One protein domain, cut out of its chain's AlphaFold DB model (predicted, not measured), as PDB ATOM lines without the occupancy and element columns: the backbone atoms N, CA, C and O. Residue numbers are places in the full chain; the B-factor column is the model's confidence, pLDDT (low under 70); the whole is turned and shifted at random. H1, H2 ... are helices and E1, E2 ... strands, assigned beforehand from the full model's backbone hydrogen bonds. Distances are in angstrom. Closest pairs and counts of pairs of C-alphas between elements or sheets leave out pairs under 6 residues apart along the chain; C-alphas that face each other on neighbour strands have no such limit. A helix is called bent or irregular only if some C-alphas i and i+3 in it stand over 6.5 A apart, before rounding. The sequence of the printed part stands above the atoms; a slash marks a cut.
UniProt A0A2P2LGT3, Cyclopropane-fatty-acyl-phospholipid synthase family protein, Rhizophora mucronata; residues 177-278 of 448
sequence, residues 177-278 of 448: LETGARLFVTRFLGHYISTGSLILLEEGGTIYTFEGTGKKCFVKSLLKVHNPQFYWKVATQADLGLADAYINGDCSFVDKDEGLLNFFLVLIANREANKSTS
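AT A GLANCE: This is residues 177 to 278 of the 448 residues of the protein "Cyclopropane-fatty-acyl-phospholipid synthase family protein" of Rhizophora mucronata (UniProt A0A2P2LGT3). Picture one twisted sheet of four strands with helices over one face and the other face bare: H1 runs along edge strand E2, H3 crosses slantwise over E3, and the arm H2b packs near E4. The bent helix H2 folds back on itself, and its first arm, H2a, packs on H1. The printed part has 102 residues, with three named helices and four named strands in the order H1 E1 E2 E3 H2 E4 H3; the sheet, in the order E2 E1 E3 E4, is mixed, and the class is mixed, helices and strands. The whole is compact, with a radius of gyration of the C-alphas of 13.0 A, and a rounded outline spanning 34 by 30 by 24 A.

IN THESE COORDINATES: Start in the sheet: find C-alpha 197 at (485.555, 223.040, 872.324), where E1 begins; it runs 16.4 A to residue 202. Beside it look for E2, residues 207 to 211, 12.5 A, and E3, residues 220 to 225, 16.3 A; E4 is residues 251 to 253. Then find C-alpha 177 at (461.710, 222.139, 859.734), from which H1 runs 22.4 A to residue 192. H2, residues 229 to 247, was assigned as one helix by its hydrogen bonds but is bent, with C-alphas 236 and 239 9.5 A apart; its arms are H2a, residues 229 to 236, and H2b, residues 239 to 247. H3 runs 27.5 A from residue 259 to C-alpha 277 at (491.879, 235.271, 858.520).

HOW THE PARTS SIT: Inside the sheet, E1 and E3 are parallel at 17 degrees, with N 199 and O 221 2.9 A apart, within hydrogen-bond range. E1 and E2 form a hairpin, antiparallel at 171 degrees, with N 200 and O 208 at 2.8 A. E3 and E4 are antiparallel at 149 degrees, with N 224 and O 252 at 2.7 A. H1 is on the sheet, over E2 at a height of 10.6 A, and runs along the strands, at 2 degrees to E2 on the local plane; look at the closest C-alphas of the two, Gly 190 and Phe 210, 5.5 A apart. H3 is on the same face, over E3 at a height of 10.4 A, slantwise at 59 degrees on the local plane, only just short of across; their closest C-alphas, Ser 221 and Phe 263, are 5.1 A apart. H2b is on the sheet too; its closest C-alpha pair with E4 is Ala 245 and Cys 251, 6.2 A apart. H2a is only just not on it, with 4 pairs of C-alphas within 10 A. H1 and H2a touch at a steep tilt of 66 degrees, the closest C-alphas being Arg 182 and Tyr 231, 5.1 A. H2a and H2b touch at a shallow tilt of 16 degrees, opposite ways, closest at the C-alphas of Lys 233 and Gly 241, 4.4 A. H3 is apart from both H2a and H2b. In H1, H2a, H2b and H3, every O i to N i+4 pair is within hydrogen-bond range.

THE WHOLE: The two C-alphas farthest apart are those of Gly 204 and Ser 278, 37.9 A. The printed part has no cut and no long link; the link from E2 to E3, of 8 residues, is short and the others are tight. The mean pLDDT of the printed part is 87.1; look for values under 70 at residues 214 to 216 and 274 to 278.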
ATOM      1  N   LEU A 177     461.150 220.788 859.646       81.00
ATOM      2  CA  LEU A 177     461.710 222.139 859.734       81.00
ATOM      3  C   LEU A 177     462.842 222.214 860.762       81.00
ATOM      4  O   LEU A 177     463.906 222.760 860.473       81.00
ATOM      5  N   GLU A 178     462.642 221.625 861.940       88.38
ATOM      6  CA  GLU A 178     463.659 221.584 862.996       88.38
ATOM      7  C   GLU A 178     464.855 220.718 862.596       88.38
ATOM      8  O   GLU A 178     465.991 221.064 862.905       88.38
ATOM      9  N   THR A 179     464.633 219.651 861.826       90.81
ATOM     10  CA  THR A 179     465.704 218.818 861.264       90.81
ATOM     11  C   THR A 179     466.581 219.626 860.307       90.81
ATOM     12  O   THR A 179     467.810 219.571 860.398       90.81
ATOM     13  N   GLY A 180     465.967 220.424 859.425       88.38
ATOM     14  CA  GLY A 180     466.691 221.337 858.537       88.38
ATOM     15  C   GLY A 180     467.455 222.422 859.303       88.38
ATOM     16  O   GLY A 180     468.633 222.660 859.030       88.38
ATOM     17  N   ALA A 181     466.820 223.032 860.308       90.50
ATOM     18  CA  ALA A 181     467.454 224.035 861.162       90.50
ATOM     19  C   ALA A 181     468.639 223.455 861.950       90.50
ATOM     20  O   ALA A 181     469.706 224.065 862.004       90.50
ATOM     21  N   ARG A 182     468.494 222.242 862.494       94.00
ATOM     22  CA  ARG A 182     469.566 221.521 863.186       94.00
ATOM     23  C   ARG A 182     470.757 221.273 862.275       94.00
ATOM     24  O   ARG A 182     471.894 221.531 862.671       94.00
ATOM     25  N   LEU A 183     470.518 220.807 861.050       93.06
ATOM     26  CA  LEU A 183     471.589 220.586 860.080       93.06
ATOM     27  C   LEU A 183     472.323 221.891 859.748       93.06
ATOM     28  O   LEU A 183     473.550 221.903 859.666       93.06
ATOM     29  N   PHE A 184     471.588 222.992 859.586       89.25
ATOM     30  CA  PHE A 184     472.174 224.306 859.333       89.25
ATOM     31  C   PHE A 184     473.047 224.780 860.505       89.25
ATOM     32  O   PHE A 184     474.210 225.127 860.300       89.25
ATOM     33  N   VAL A 185     472.515 224.748 861.732       90.69
ATOM     34  CA  VAL A 185     473.222 225.196 862.942       90.69
ATOM     35  C   VAL A 185     474.468 224.352 863.197       90.69
ATOM     36  O   VAL A 185     475.543 224.900 863.427       90.69
ATOM     37  N   THR A 186     474.362 223.024 863.117       94.62
ATOM     38  CA  THR A 186     475.506 222.135 863.373       94.62
ATOM     39  C   THR A 186     476.595 222.284 862.310       94.62
ATOM     40  O   THR A 186     477.772 222.355 862.655       94.62
ATOM     41  N   ARG A 187     476.240 222.440 861.026       90.19
ATOM     42  CA  ARG A 187     477.223 222.744 859.969       90.19
ATOM     43  C   ARG A 187     477.902 224.087 860.161       90.19
ATOM     44  O   ARG A 187     479.113 224.184 859.972       90.19
ATOM     45  N   PHE A 188     477.135 225.107 860.533       87.38
ATOM     46  CA  PHE A 188     477.698 226.409 860.843       87.38
ATOM     47  C   PHE A 188     478.728 226.289 861.975       87.38
ATOM     48  O   PHE A 188     479.859 226.742 861.817       87.38
ATOM     49  N   LEU A 189     478.359 225.657 863.095       90.00
ATOM     50  CA  LEU A 189     479.240 225.527 864.258       90.00
ATOM     51  C   LEU A 189     480.499 224.721 863.924       90.00
ATOM     52  O   LEU A 189     481.587 225.118 864.329       90.00
ATOM     53  N   GLY A 190     480.375 223.671 863.109       89.94
ATOM     54  CA  GLY A 190     481.522 222.900 862.624       89.94
ATOM     55  C   GLY A 190     482.506 223.703 861.771       89.94
ATOM     56  O   GLY A 190     483.690 223.391 861.766       89.94
ATOM     57  N   HIS A 191     482.050 224.749 861.075       86.69
ATOM     58  CA  HIS A 191     482.942 225.655 860.345       86.69
ATOM     59  C   HIS A 191     483.467 226.804 861.218       86.69
ATOM     60  O   HIS A 191     484.588 227.272 861.037       86.69
ATOM     61  N   TYR A 192     482.644 227.288 862.146       85.94
ATOM     62  CA  TYR A 192     482.932 228.476 862.938       85.94
ATOM     63  C   TYR A 192     483.893 228.215 864.102       85.94
ATOM     64  O   TYR A 192     484.728 229.070 864.407       85.94
ATOM     65  N   ILE A 193     483.768 227.056 864.757       89.88
ATOM     66  CA  ILE A 193     484.591 226.672 865.905       89.88
ATOM     67  C   ILE A 193     485.927 226.111 865.403       89.88
ATOM     68  O   ILE A 193     486.044 224.958 865.007       89.88
ATOM     69  N   SER A 194     486.940 226.970 865.424       88.50
ATOM     70  CA  SER A 194     488.329 226.719 865.021       88.50
ATOM     71  C   SER A 194     489.312 226.675 866.201       88.50
ATOM     72  O   SER A 194     490.421 226.156 866.064       88.50
ATOM     73  N   THR A 195     488.920 227.171 867.380       90.00
ATOM     74  CA  THR A 195     489.668 227.070 868.647       90.00
ATOM     75  C   THR A 195     488.711 226.856 869.827       90.00
ATOM     76  O   THR A 195     487.570 227.321 869.779       90.00
ATOM     77  N   GLY A 196     489.153 226.159 870.878       92.00
ATOM     78  CA  GLY A 196     488.290 225.715 871.980       92.00
ATOM     79  C   GLY A 196     487.394 224.527 871.608       92.00
ATOM     80  O   GLY A 196     487.521 223.947 870.528       92.00
ATOM     81  N   SER A 197     486.482 224.163 872.512       94.50
ATOM     82  CA  SER A 197     485.555 223.040 872.324       94.50
ATOM     83  C   SER A 197     484.123 223.426 872.695       94.50
ATOM     84  O   SER A 197     483.863 223.937 873.786       94.50
ATOM     85  N   LEU A 198     483.178 223.164 871.794       96.00
ATOM     86  CA  LEU A 198     481.745 223.294 872.041       96.00
ATOM     87  C   LEU A 198     481.068 221.949 871.794       96.00
ATOM     88  O   LEU A 198     481.161 221.394 870.703       96.00
ATOM     89  N   ILE A 199     480.350 221.449 872.794       97.19
ATOM     90  CA  ILE A 199     479.588 220.206 872.702       97.19
ATOM     91  C   ILE A 199     478.103 220.517 872.862       97.19
ATOM     92  O   ILE A 199     477.710 221.158 873.837       97.19
ATOM     93  N   LEU A 200     477.285 220.044 871.922       96.69
ATOM     94  CA  LEU A 200     475.830 220.017 872.045       96.69
ATOM     95  C   LEU A 200     475.385 218.599 872.396       96.69
ATOM     96  O   LEU A 200     475.666 217.661 871.650       96.69
ATOM     97  N   LEU A 201     474.680 218.460 873.513       94.62
ATOM     98  CA  LEU A 201     474.081 217.210 873.967       94.62
ATOM     99  C   LEU A 201     472.564 217.301 873.811       94.62
ATOM    100  O   LEU A 201     471.912 218.008 874.574       94.62
ATOM    101  N   GLU A 202     471.991 216.598 872.841       92.75
ATOM    102  CA  GLU A 202     470.537 216.537 872.683       92.75
ATOM    103  C   GLU A 202     469.907 215.595 873.717       92.75
ATOM    104  O   GLU A 202     470.454 214.540 874.059       92.75
ATOM    105  N   GLU A 203     468.710 215.941 874.185       82.06
ATOM    106  CA  GLU A 203     467.863 215.022 874.936       82.06
ATOM    107  C   GLU A 203     467.473 213.843 874.023       82.06
ATOM    108  O   GLU A 203     466.909 214.020 872.949       82.06
ATOM    109  N   GLY A 204     467.892 212.625 874.370       70.88
ATOM    110  CA  GLY A 204     467.873 211.477 873.447       70.88
ATOM    111  C   GLY A 204     469.255 210.979 873.028       70.88
ATOM    112  O   GLY A 204     469.350 209.948 872.372       70.88
ATOM    113  N   GLY A 205     470.328 211.659 873.440       79.44
ATOM    114  CA  GLY A 205     471.686 211.113 873.418       79.44
ATOM    115  C   GLY A 205     472.515 211.426 872.174       79.44
ATOM    116  O   GLY A 205     473.673 211.019 872.125       79.44
ATOM    117  N   THR A 206     471.990 212.166 871.192       89.56
ATOM    118  CA  THR A 206     472.822 212.675 870.091       89.56
ATOM    119  C   THR A 206     473.843 213.668 870.638       89.56
ATOM    120  O   THR A 206     473.487 214.598 871.365       89.56
ATOM    121  N   ILE A 207     475.109 213.504 870.256       94.00
ATOM    122  CA  ILE A 207     476.197 214.401 870.651       94.00
ATOM    123  C   ILE A 207     476.804 215.025 869.398       94.00
ATOM    124  O   ILE A 207     477.243 214.314 868.496       94.00
ATOM    125  N   TYR A 208     476.865 216.355 869.367       95.50
ATOM    126  CA  TYR A 208     477.650 217.100 868.389       95.50
ATOM    127  C   TYR A 208     478.851 217.723 869.081       95.50
ATOM    128  O   TYR A 208     478.689 218.543 869.982       95.50
ATOM    129  N   THR A 209     480.049 217.366 868.632       95.88
ATOM    130  CA  THR A 209     481.300 217.933 869.139       95.88
ATOM    131  C   THR A 209     481.914 218.821 868.070       95.88
ATOM    132  O   THR A 209     482.179 218.373 866.956       95.88
ATOM    133  N   PHE A 210     482.152 220.079 868.424       94.44
ATOM    134  CA  PHE A 210     482.854 221.058 867.607       94.44
ATOM    135  C   PHE A 210     484.158 221.401 868.314       94.44
ATOM    136  O   PHE A 210     484.156 222.094 869.331       94.44
ATOM    137  N   GLU A 211     485.265 220.869 867.809       91.44
ATOM    138  CA  GLU A 211     486.579 221.034 868.418       91.44
ATOM    139  C   GLU A 211     487.527 221.716 867.440       91.44
ATOM    140  O   GLU A 211     487.731 221.273 866.309       91.44
ATOM    141  N   GLY A 212     488.087 222.830 867.893       83.50
ATOM    142  CA  GLY A 212     489.045 223.600 867.135       83.50
ATOM    143  C   GLY A 212     490.466 223.066 867.277       83.50
ATOM    144  O   GLY A 212     490.915 222.761 868.376       83.50
ATOM    145  N   THR A 213     491.226 223.040 866.183       77.44
ATOM    146  CA  THR A 213     492.652 222.661 866.196       77.44
ATOM    147  C   THR A 213     493.582 223.813 866.600       77.44
ATOM    148  O   THR A 213     494.788 223.624 866.779       77.44
ATOM    149  N   GLY A 214     493.048 225.031 866.737       67.38
ATOM    150  CA  GLY A 214     493.808 226.217 867.109       67.38
ATOM    151  C   GLY A 214     494.198 226.234 868.589       67.38
ATOM    152  O   GLY A 214     493.338 226.173 869.462       67.38
ATOM    153  N   LYS A 215     495.488 226.448 868.878       64.75
ATOM    154  CA  LYS A 215     496.073 226.500 870.238       64.75
ATOM    155  C   LYS A 215     495.712 227.744 871.078       64.75
ATOM    156  O   LYS A 215     496.352 227.988 872.093       64.75
ATOM    157  N   LYS A 216     494.772 228.589 870.635       67.69
ATOM    158  CA  LYS A 216     494.492 229.892 871.273       67.69
ATOM    159  C   LYS A 216     493.518 229.820 872.450       67.69
ATOM    160  O   LYS A 216     493.549 230.703 873.295       67.69
ATOM    161  N   CYS A 217     492.658 228.811 872.493       73.06
ATOM    162  CA  CYS A 217     491.629 228.655 873.510       73.06
ATOM    163  C   CYS A 217     491.522 227.179 873.901       73.06
ATOM    164  O   CYS A 217     491.345 226.325 873.032       73.06
ATOM    165  N   PHE A 218     491.619 226.899 875.201       80.06
ATOM    166  CA  PHE A 218     491.437 225.563 875.787       80.06
ATOM    167  C   PHE A 218     490.090 225.422 876.509       80.06
ATOM    168  O   PHE A 218     489.819 224.400 877.133       80.06
ATOM    169  N   VAL A 219     489.243 226.452 876.429       90.38
ATOM    170  CA  VAL A 219     487.947 226.485 877.103       90.38
ATOM    171  C   VAL A 219     486.984 225.526 876.414       90.38
ATOM    172  O   VAL A 219     486.908 225.457 875.180       90.38
ATOM    173  N   LYS A 220     486.234 224.792 877.235       93.50
ATOM    174  CA  LYS A 220     485.225 223.834 876.805       93.50
ATOM    175  C   LYS A 220     483.864 224.247 877.341       93.50
ATOM    176  O   LYS A 220     483.717 224.516 878.527       93.50
ATOM    177  N   SER A 221     482.861 224.234 876.473       95.69
ATOM    178  CA  SER A 221     481.468 224.457 876.847       95.69
ATOM    179  C   SER A 221     480.610 223.275 876.426       95.69
ATOM    180  O   SER A 221     480.682 222.828 875.280       95.69
ATOM    181  N   LEU A 222     479.757 222.802 877.333       96.56
ATOM    182  CA  LEU A 222     478.801 221.734 877.060       96.56
ATOM    183  C   LEU A 222     477.374 222.240 877.288       96.56
ATOM    184  O   LEU A 222     476.958 222.495 878.420       96.56
ATOM    185  N   LEU A 223     476.643 222.390 876.186       96.81
ATOM    186  CA  LEU A 223     475.263 222.859 876.142       96.81
ATOM    187  C   LEU A 223     474.341 221.661 875.909       96.81
ATOM    188  O   LEU A 223     474.494 220.921 874.939       96.81
ATOM    189  N   LYS A 224     473.376 221.465 876.801       95.62
ATOM    190  CA  LYS A 224     472.321 220.466 876.672       95.62
ATOM    191  C   LYS A 224     471.105 221.092 875.986       95.62
ATOM    192  O   LYS A 224     470.626 222.136 876.419       95.62
ATOM    193  N   VAL A 225     470.620 220.463 874.922       95.38
ATOM    194  CA  VAL A 225     469.418 220.864 874.182       95.38
ATOM    195  C   VAL A 225     468.268 219.967 874.624       95.38
ATOM    196  O   VAL A 225     468.332 218.756 874.434       95.38
ATOM    197  N   HIS A 226     467.228 220.563 875.204       92.62
ATOM    198  CA  HIS A 226     466.042 219.852 875.701       92.62
ATOM    199  C   HIS A 226     464.901 219.858 874.674       92.62
ATOM    200  O   HIS A 226     464.079 218.949 874.630       92.62
ATOM    201  N   ASN A 227     464.850 220.877 873.806       91.38
ATOM    202  CA  ASN A 227     463.756 221.080 872.853       91.38
ATOM    203  C   ASN A 227     464.284 221.377 871.435       91.38
ATOM    204  O   ASN A 227     465.133 222.263 871.281       91.38
ATOM    205  N   PRO A 228     463.770 220.718 870.372       92.12
ATOM    206  CA  PRO A 228     464.247 220.935 869.005       92.12
ATOM    207  C   PRO A 228     463.984 222.360 868.491       92.12
ATOM    208  O   PRO A 228     464.683 222.820 867.580       92.12
ATOM    209  N   GLN A 229     463.062 223.105 869.116       90.62
ATOM    210  CA  GLN A 229     462.839 224.526 868.837       90.62
ATOM    211  C   GLN A 229     464.091 225.384 869.031       90.62
ATOM    212  O   GLN A 229     464.213 226.415 868.365       90.62
ATOM    213  N   PHE A 230     465.044 224.954 869.867       94.50
ATOM    214  CA  PHE A 230     466.356 225.586 870.002       94.50
ATOM    215  C   PHE A 230     466.989 225.853 868.629       94.50
ATOM    216  O   PHE A 230     467.347 226.989 868.311       94.50
ATOM    217  N   TYR A 231     467.054 224.834 867.767       94.00
ATOM    218  CA  TYR A 231     467.688 224.961 866.455       94.00
ATOM    219  C   TYR A 231     466.929 225.915 865.542       94.00
ATOM    220  O   TYR A 231     467.546 226.715 864.839       94.00
ATOM    221  N   TRP A 232     465.596 225.868 865.568       88.38
ATOM    222  CA  TRP A 232     464.761 226.775 864.786       88.38
ATOM    223  C   TRP A 232     464.949 228.233 865.218       88.38
ATOM    224  O   TRP A 232     465.151 229.110 864.372       88.38
ATOM    225  N   LYS A 233     464.937 228.503 866.528       87.25
ATOM    226  CA  LYS A 233     465.158 229.841 867.090       87.25
ATOM    227  C   LYS A 233     466.544 230.362 866.727       87.25
ATOM    228  O   LYS A 233     466.642 231.456 866.177       87.25
ATOM    229  N   VAL A 234     467.594 229.568 866.930       87.00
ATOM    230  CA  VAL A 234     468.973 229.951 866.586       87.00
ATOM    231  C   VAL A 234     469.125 230.197 865.079       87.00
ATOM    232  O   VAL A 234     469.686 231.215 864.679       87.00
ATOM    233  N   ALA A 235     468.576 229.332 864.220       84.88
ATOM    234  CA  ALA A 235     468.687 229.484 862.768       84.88
ATOM    235  C   ALA A 235     467.931 230.710 862.214       84.88
ATOM    236  O   ALA A 235     468.355 231.298 861.219       84.88
ATOM    237  N   THR A 236     466.806 231.094 862.830       80.88
ATOM    238  CA  THR A 236     465.932 232.170 862.322       80.88
ATOM    239  C   THR A 236     466.140 233.522 862.999       80.88
ATOM    240  O   THR A 236     465.867 234.551 862.382       80.88
ATOM    241  N   GLN A 237     466.604 233.534 864.250       78.88
ATOM    242  CA  GLN A 237     466.714 234.728 865.097       78.88
ATOM    243  C   GLN A 237     468.125 234.930 865.676       78.88
ATOM    244  O   GLN A 237     468.321 235.862 866.450       78.88
ATOM    245  N   ALA A 238     469.098 234.093 865.302       79.75
ATOM    246  CA  ALA A 238     470.507 234.220 865.673       79.75
ATOM    247  C   ALA A 238     470.728 234.396 867.193       79.75
ATOM    248  O   ALA A 238     470.354 233.521 867.972       79.75
ATOM    249  N   ASP A 239     471.338 235.506 867.609       77.12
ATOM    250  CA  ASP A 239     471.659 235.843 869.000       77.12
ATOM    251  C   ASP A 239     470.409 236.017 869.874       77.12
ATOM    252  O   ASP A 239     470.350 235.469 870.974       77.12
ATOM    253  N   LEU A 240     469.375 236.691 869.365       78.69
ATOM    254  CA  LEU A 240     468.081 236.784 870.048       78.69
ATOM    255  C   LEU A 240     467.405 235.417 870.163       78.69
ATOM    256  O   LEU A 240     466.797 235.116 871.184       78.69
ATOM    257  N   GLY A 241     467.532 234.584 869.129       80.44
ATOM    258  CA  GLY A 241     467.018 233.216 869.140       80.44
ATOM    259  C   GLY A 241     467.696 232.340 870.187       80.44
ATOM    260  O   GLY A 241     467.030 231.560 870.858       80.44
ATOM    261  N   LEU A 242     469.008 232.500 870.348       87.56
ATOM    262  CA  LEU A 242     469.786 231.811 871.369       87.56
ATOM    263  C   LEU A 242     469.397 232.259 872.784       87.56
ATOM    264  O   LEU A 242     469.185 231.413 873.649       87.56
ATOM    265  N   ALA A 243     469.269 233.571 873.007       85.62
ATOM    266  CA  ALA A 243     468.840 234.117 874.293       85.62
ATOM    267  C   ALA A 243     467.420 233.655 874.654       85.62
ATOM    268  O   ALA A 243     467.189 233.192 875.768       85.62
ATOM    269  N   ASP A 244     466.489 233.715 873.699       80.44
ATOM    270  CA  ASP A 244     465.116 233.241 873.879       80.44
ATOM    271  C   ASP A 244     465.071 231.734 874.169       80.44
ATOM    272  O   ASP A 244     464.336 231.296 875.050       80.44
ATOM    273  N   ALA A 245     465.877 230.927 873.477       90.25
ATOM    274  CA  ALA A 245     465.951 229.492 873.737       90.25
ATOM    275  C   ALA A 245     466.471 229.183 875.154       90.25
ATOM    276  O   ALA A 245     465.909 228.331 875.839       90.25
ATOM    277  N   TYR A 246     467.492 229.906 875.621       93.81
ATOM    278  CA  TYR A 246     468.018 229.745 876.978       93.81
ATOM    279  C   TYR A 246     467.001 230.170 878.050       93.81
ATOM    280  O   TYR A 246     466.728 229.411 878.975       93.81
ATOM    281  N   ILE A 247     466.384 231.349 877.899       89.06
ATOM    282  CA  ILE A 247     465.392 231.882 878.852       89.06
ATOM    283  C   ILE A 247     464.162 230.968 878.956       89.06
ATOM    284  O   ILE A 247     463.636 230.774 880.049       89.06
ATOM    285  N   ASN A 248     463.716 230.384 877.839       88.88
ATOM    286  CA  ASN A 248     462.566 229.476 877.819       88.88
ATOM    287  C   ASN A 248     462.901 228.037 878.255       88.88
ATOM    288  O   ASN A 248     462.004 227.197 878.291       88.88
ATOM    289  N   GLY A 249     464.164 227.731 878.569       91.62
ATOM    290  CA  GLY A 249     464.585 226.388 878.969       91.62
ATOM    291  C   GLY A 249     464.664 225.376 877.822       91.62
ATOM    292  O   GLY A 249     464.725 224.176 878.075       91.62
ATOM    293  N   ASP A 250     464.704 225.828 876.563       93.19
ATOM    294  CA  ASP A 250     464.927 224.949 875.404       93.19
ATOM    295  C   ASP A 250     466.355 224.375 875.401       93.19
ATOM    296  O   ASP A 250     466.619 223.326 874.805       93.19
ATOM    297  N   CYS A 251     467.281 225.050 876.085       95.44
ATOM    298  CA  CYS A 251     468.621 224.563 876.370       95.44
ATOM    299  C   CYS A 251     469.103 224.969 877.768       95.44
ATOM    300  O   CYS A 251     468.585 225.895 878.387       95.44
ATOM    301  N   SER A 252     470.128 224.276 878.259       95.75
ATOM    302  CA  SER A 252     470.857 224.636 879.477       95.75
ATOM    303  C   SER A 252     472.333 224.276 879.347       95.75
ATOM    304  O   SER A 252     472.726 223.556 878.433       95.75
ATOM    305  N   PHE A 253     473.162 224.717 880.284       96.25
ATOM    306  CA  PHE A 253     474.549 224.262 880.380       96.25
ATOM    307  C   PHE A 253     474.667 223.140 881.407       96.25
ATOM    308  O   PHE A 253     473.901 223.090 882.369       96.25
ATOM    309  N   VAL A 254     475.579 222.196 881.162       93.56
ATOM    310  CA  VAL A 254     475.857 221.123 882.132       93.56
ATOM    311  C   VAL A 254     476.664 221.653 883.308       93.56
ATOM    312  O   VAL A 254     476.346 221.334 884.451       93.56
ATOM    313  N   ASP A 255     477.650 222.498 883.024       93.25
ATOM    314  CA  ASP A 255     478.299 223.317 884.037       93.25
ATOM    315  C   ASP A 255     477.397 224.522 884.342       93.25
ATOM    316  O   ASP A 255     477.089 225.315 883.448       93.25
ATOM    317  N   LYS A 256     476.919 224.610 885.584       91.62
ATOM    318  CA  LYS A 256     475.991 225.662 886.016       91.62
ATOM    319  C   LYS A 256     476.698 226.964 886.375       91.62
ATOM    320  O   LYS A 256     476.050 228.006 886.322       91.62
ATOM    321  N   ASP A 257     477.980 226.893 886.710       90.69
ATOM    322  CA  ASP A 257     478.737 228.015 887.248       90.69
ATOM    323  C   ASP A 257     479.460 228.737 886.109       90.69
ATOM    324  O   ASP A 257     479.311 229.944 885.924       90.69
ATOM    325  N   GLU A 258     480.156 227.980 885.259       92.75
ATOM    326  CA  GLU A 258     480.968 228.543 884.181       92.75
ATOM    327  C   GLU A 258     480.433 228.239 882.785       92.75
ATOM    328  O   GLU A 258     480.906 228.818 881.810       92.75
ATOM    329  N   GLY A 259     479.446 227.353 882.631       94.44
ATOM    330  CA  GLY A 259     479.045 226.858 881.310       94.44
ATOM    331  C   GLY A 259     478.639 227.959 880.326       94.44
ATOM    332  O   GLY A 259     479.098 227.964 879.182       94.44
ATOM    333  N   LEU A 260     477.840 228.931 880.777       94.69
ATOM    334  CA  LEU A 260     477.432 230.077 879.956       94.69
ATOM    335  C   LEU A 260     478.610 231.018 879.650       94.69
ATOM    336  O   LEU A 260     478.731 231.515 878.527       94.69
ATOM    337  N   LEU A 261     479.487 231.256 880.629       93.81
ATOM    338  CA  LEU A 261     480.684 232.078 880.451       93.81
ATOM    339  C   LEU A 261     481.625 231.431 879.430       93.81
ATOM    340  O   LEU A 261     481.994 232.056 878.436       93.81
ATOM    341  N   ASN A 262     481.937 230.154 879.628       95.12
ATOM    342  CA  ASN A 262     482.787 229.347 878.768       95.12
ATOM    343  C   ASN A 262     482.240 229.284 877.341       95.12
ATOM    344  O   ASN A 262     483.000 229.409 876.379       95.12
ATOM    345  N   PHE A 263     480.919 229.187 877.185       94.75
ATOM    346  CA  PHE A 263     480.261 229.293 875.889       94.75
ATOM    347  C   PHE A 263     480.578 230.618 875.182       94.75
ATOM    348  O   PHE A 263     481.028 230.616 874.032       94.75
ATOM    349  N   PHE A 264     480.401 231.753 875.864       92.50
ATOM    350  CA  PHE A 264     480.717 233.060 875.288       92.50
ATOM    351  C   PHE A 264     482.216 233.255 875.038       92.50
ATOM    352  O   PHE A 264     482.578 233.825 874.009       92.50
ATOM    353  N   LEU A 265     483.094 232.749 875.904       92.50
ATOM    354  CA  LEU A 265     484.544 232.804 875.702       92.50
ATOM    355  C   LEU A 265     484.972 232.035 874.447       92.50
ATOM    356  O   LEU A 265     485.734 232.563 873.635       92.50
ATOM    357  N   VAL A 266     484.426 230.833 874.225       91.44
ATOM    358  CA  VAL A 266     484.650 230.062 872.989       91.44
ATOM    359  C   VAL A 266     484.183 230.863 871.770       91.44
ATOM    360  O   VAL A 266     484.911 230.989 870.782       91.44
ATOM    361  N   LEU A 267     482.993 231.456 871.833       89.25
ATOM    362  CA  LEU A 267     482.441 232.291 870.767       89.25
ATOM    363  C   LEU A 267     483.307 233.528 870.457       89.25
ATOM    364  O   LEU A 267     483.589 233.817 869.290       89.25
ATOM    365  N   ILE A 268     483.768 234.246 871.482       87.69
ATOM    366  CA  ILE A 268     484.623 235.433 871.346       87.69
ATOM    367  C   ILE A 268     485.982 235.053 870.749       87.69
ATOM    368  O   ILE A 268     486.407 235.674 869.770       87.69
ATOM    369  N   ALA A 269     486.620 233.995 871.258       88.50
ATOM    370  CA  ALA A 269     487.909 233.520 870.756       88.50
ATOM    371  C   ALA A 269     487.851 233.171 869.258       88.50
ATOM    372  O   ALA A 269     488.742 233.539 868.485       88.50
ATOM    373  N   ASN A 270     486.765 232.531 868.813       86.50
ATOM    374  CA  ASN A 270     486.562 232.193 867.405       86.50
ATOM    375  C   ASN A 270     486.273 233.417 866.528       86.50
ATOM    376  O   ASN A 270     486.749 233.494 865.394       86.50
ATOM    377  N   ARG A 271     485.568 234.430 867.045       83.81
ATOM    378  CA  ARG A 271     485.385 235.708 866.337       83.81
ATOM    379  C   ARG A 271     486.714 236.397 866.054       83.81
ATOM    380  O   ARG A 271     486.897 236.941 864.964       83.81
ATOM    381  N   GLU A 272     487.610 236.426 867.032       78.75
ATOM    382  CA  GLU A 272     488.921 237.060 866.892       78.75
ATOM    383  C   GLU A 272     489.841 236.274 865.959       78.75
ATOM    384  O   GLU A 272     490.483 236.869 865.089       78.75
ATOM    385  N   ALA A 273     489.841 234.942 866.071       74.94
ATOM    386  CA  ALA A 273     490.565 234.066 865.157       74.94
ATOM    387  C   ALA A 273     490.112 234.276 863.702       74.94
ATOM    388  O   ALA A 273     490.941 234.533 862.830       74.94
ATOM    389  N   ASN A 274     488.799 234.294 863.453       67.81
ATOM    390  CA  ASN A 274     488.237 234.466 862.112       67.81
ATOM    391  C   ASN A 274     488.491 235.869 861.525       67.81
ATOM    392  O   ASN A 274     488.757 235.995 860.328       67.81
ATOM    393  N   LYS A 275     488.507 236.928 862.352       63.00
ATOM    394  CA  LYS A 275     488.893 238.287 861.914       63.00
ATOM    395  C   LYS A 275     490.346 238.376 861.437       63.00
ATOM    396  O   LYS A 275     490.633 239.179 860.552       63.00
ATOM    397  N   SER A 276     491.253 237.577 862.003       52.91
ATOM    398  CA  SER A 276     492.655 237.522 861.566       52.91
ATOM    399  C   SER A 276     492.813 236.875 860.185       52.91
ATOM    400  O   SER A 276     493.768 237.186 859.474       52.91
ATOM    401  N   THR A 277     491.879 236.001 859.798       51.19
ATOM    402  CA  THR A 277     491.879 235.271 858.520       51.19
ATOM    403  C   THR A 277     491.193 236.068 857.405       51.19
ATOM    404  O   THR A 277     491.580 235.975 856.242       51.19
ATOM    405  N   SER A 278     490.213 236.922 857.736       45.59
ATOM    406  CA  SER A 278     489.473 237.733 856.762       45.59
ATOM    407  C   SER A 278     489.899 239.213 856.774       45.59
ATOM    408  O   SER A 278     489.269 240.056 857.416       45.59
TER     409      SER A 278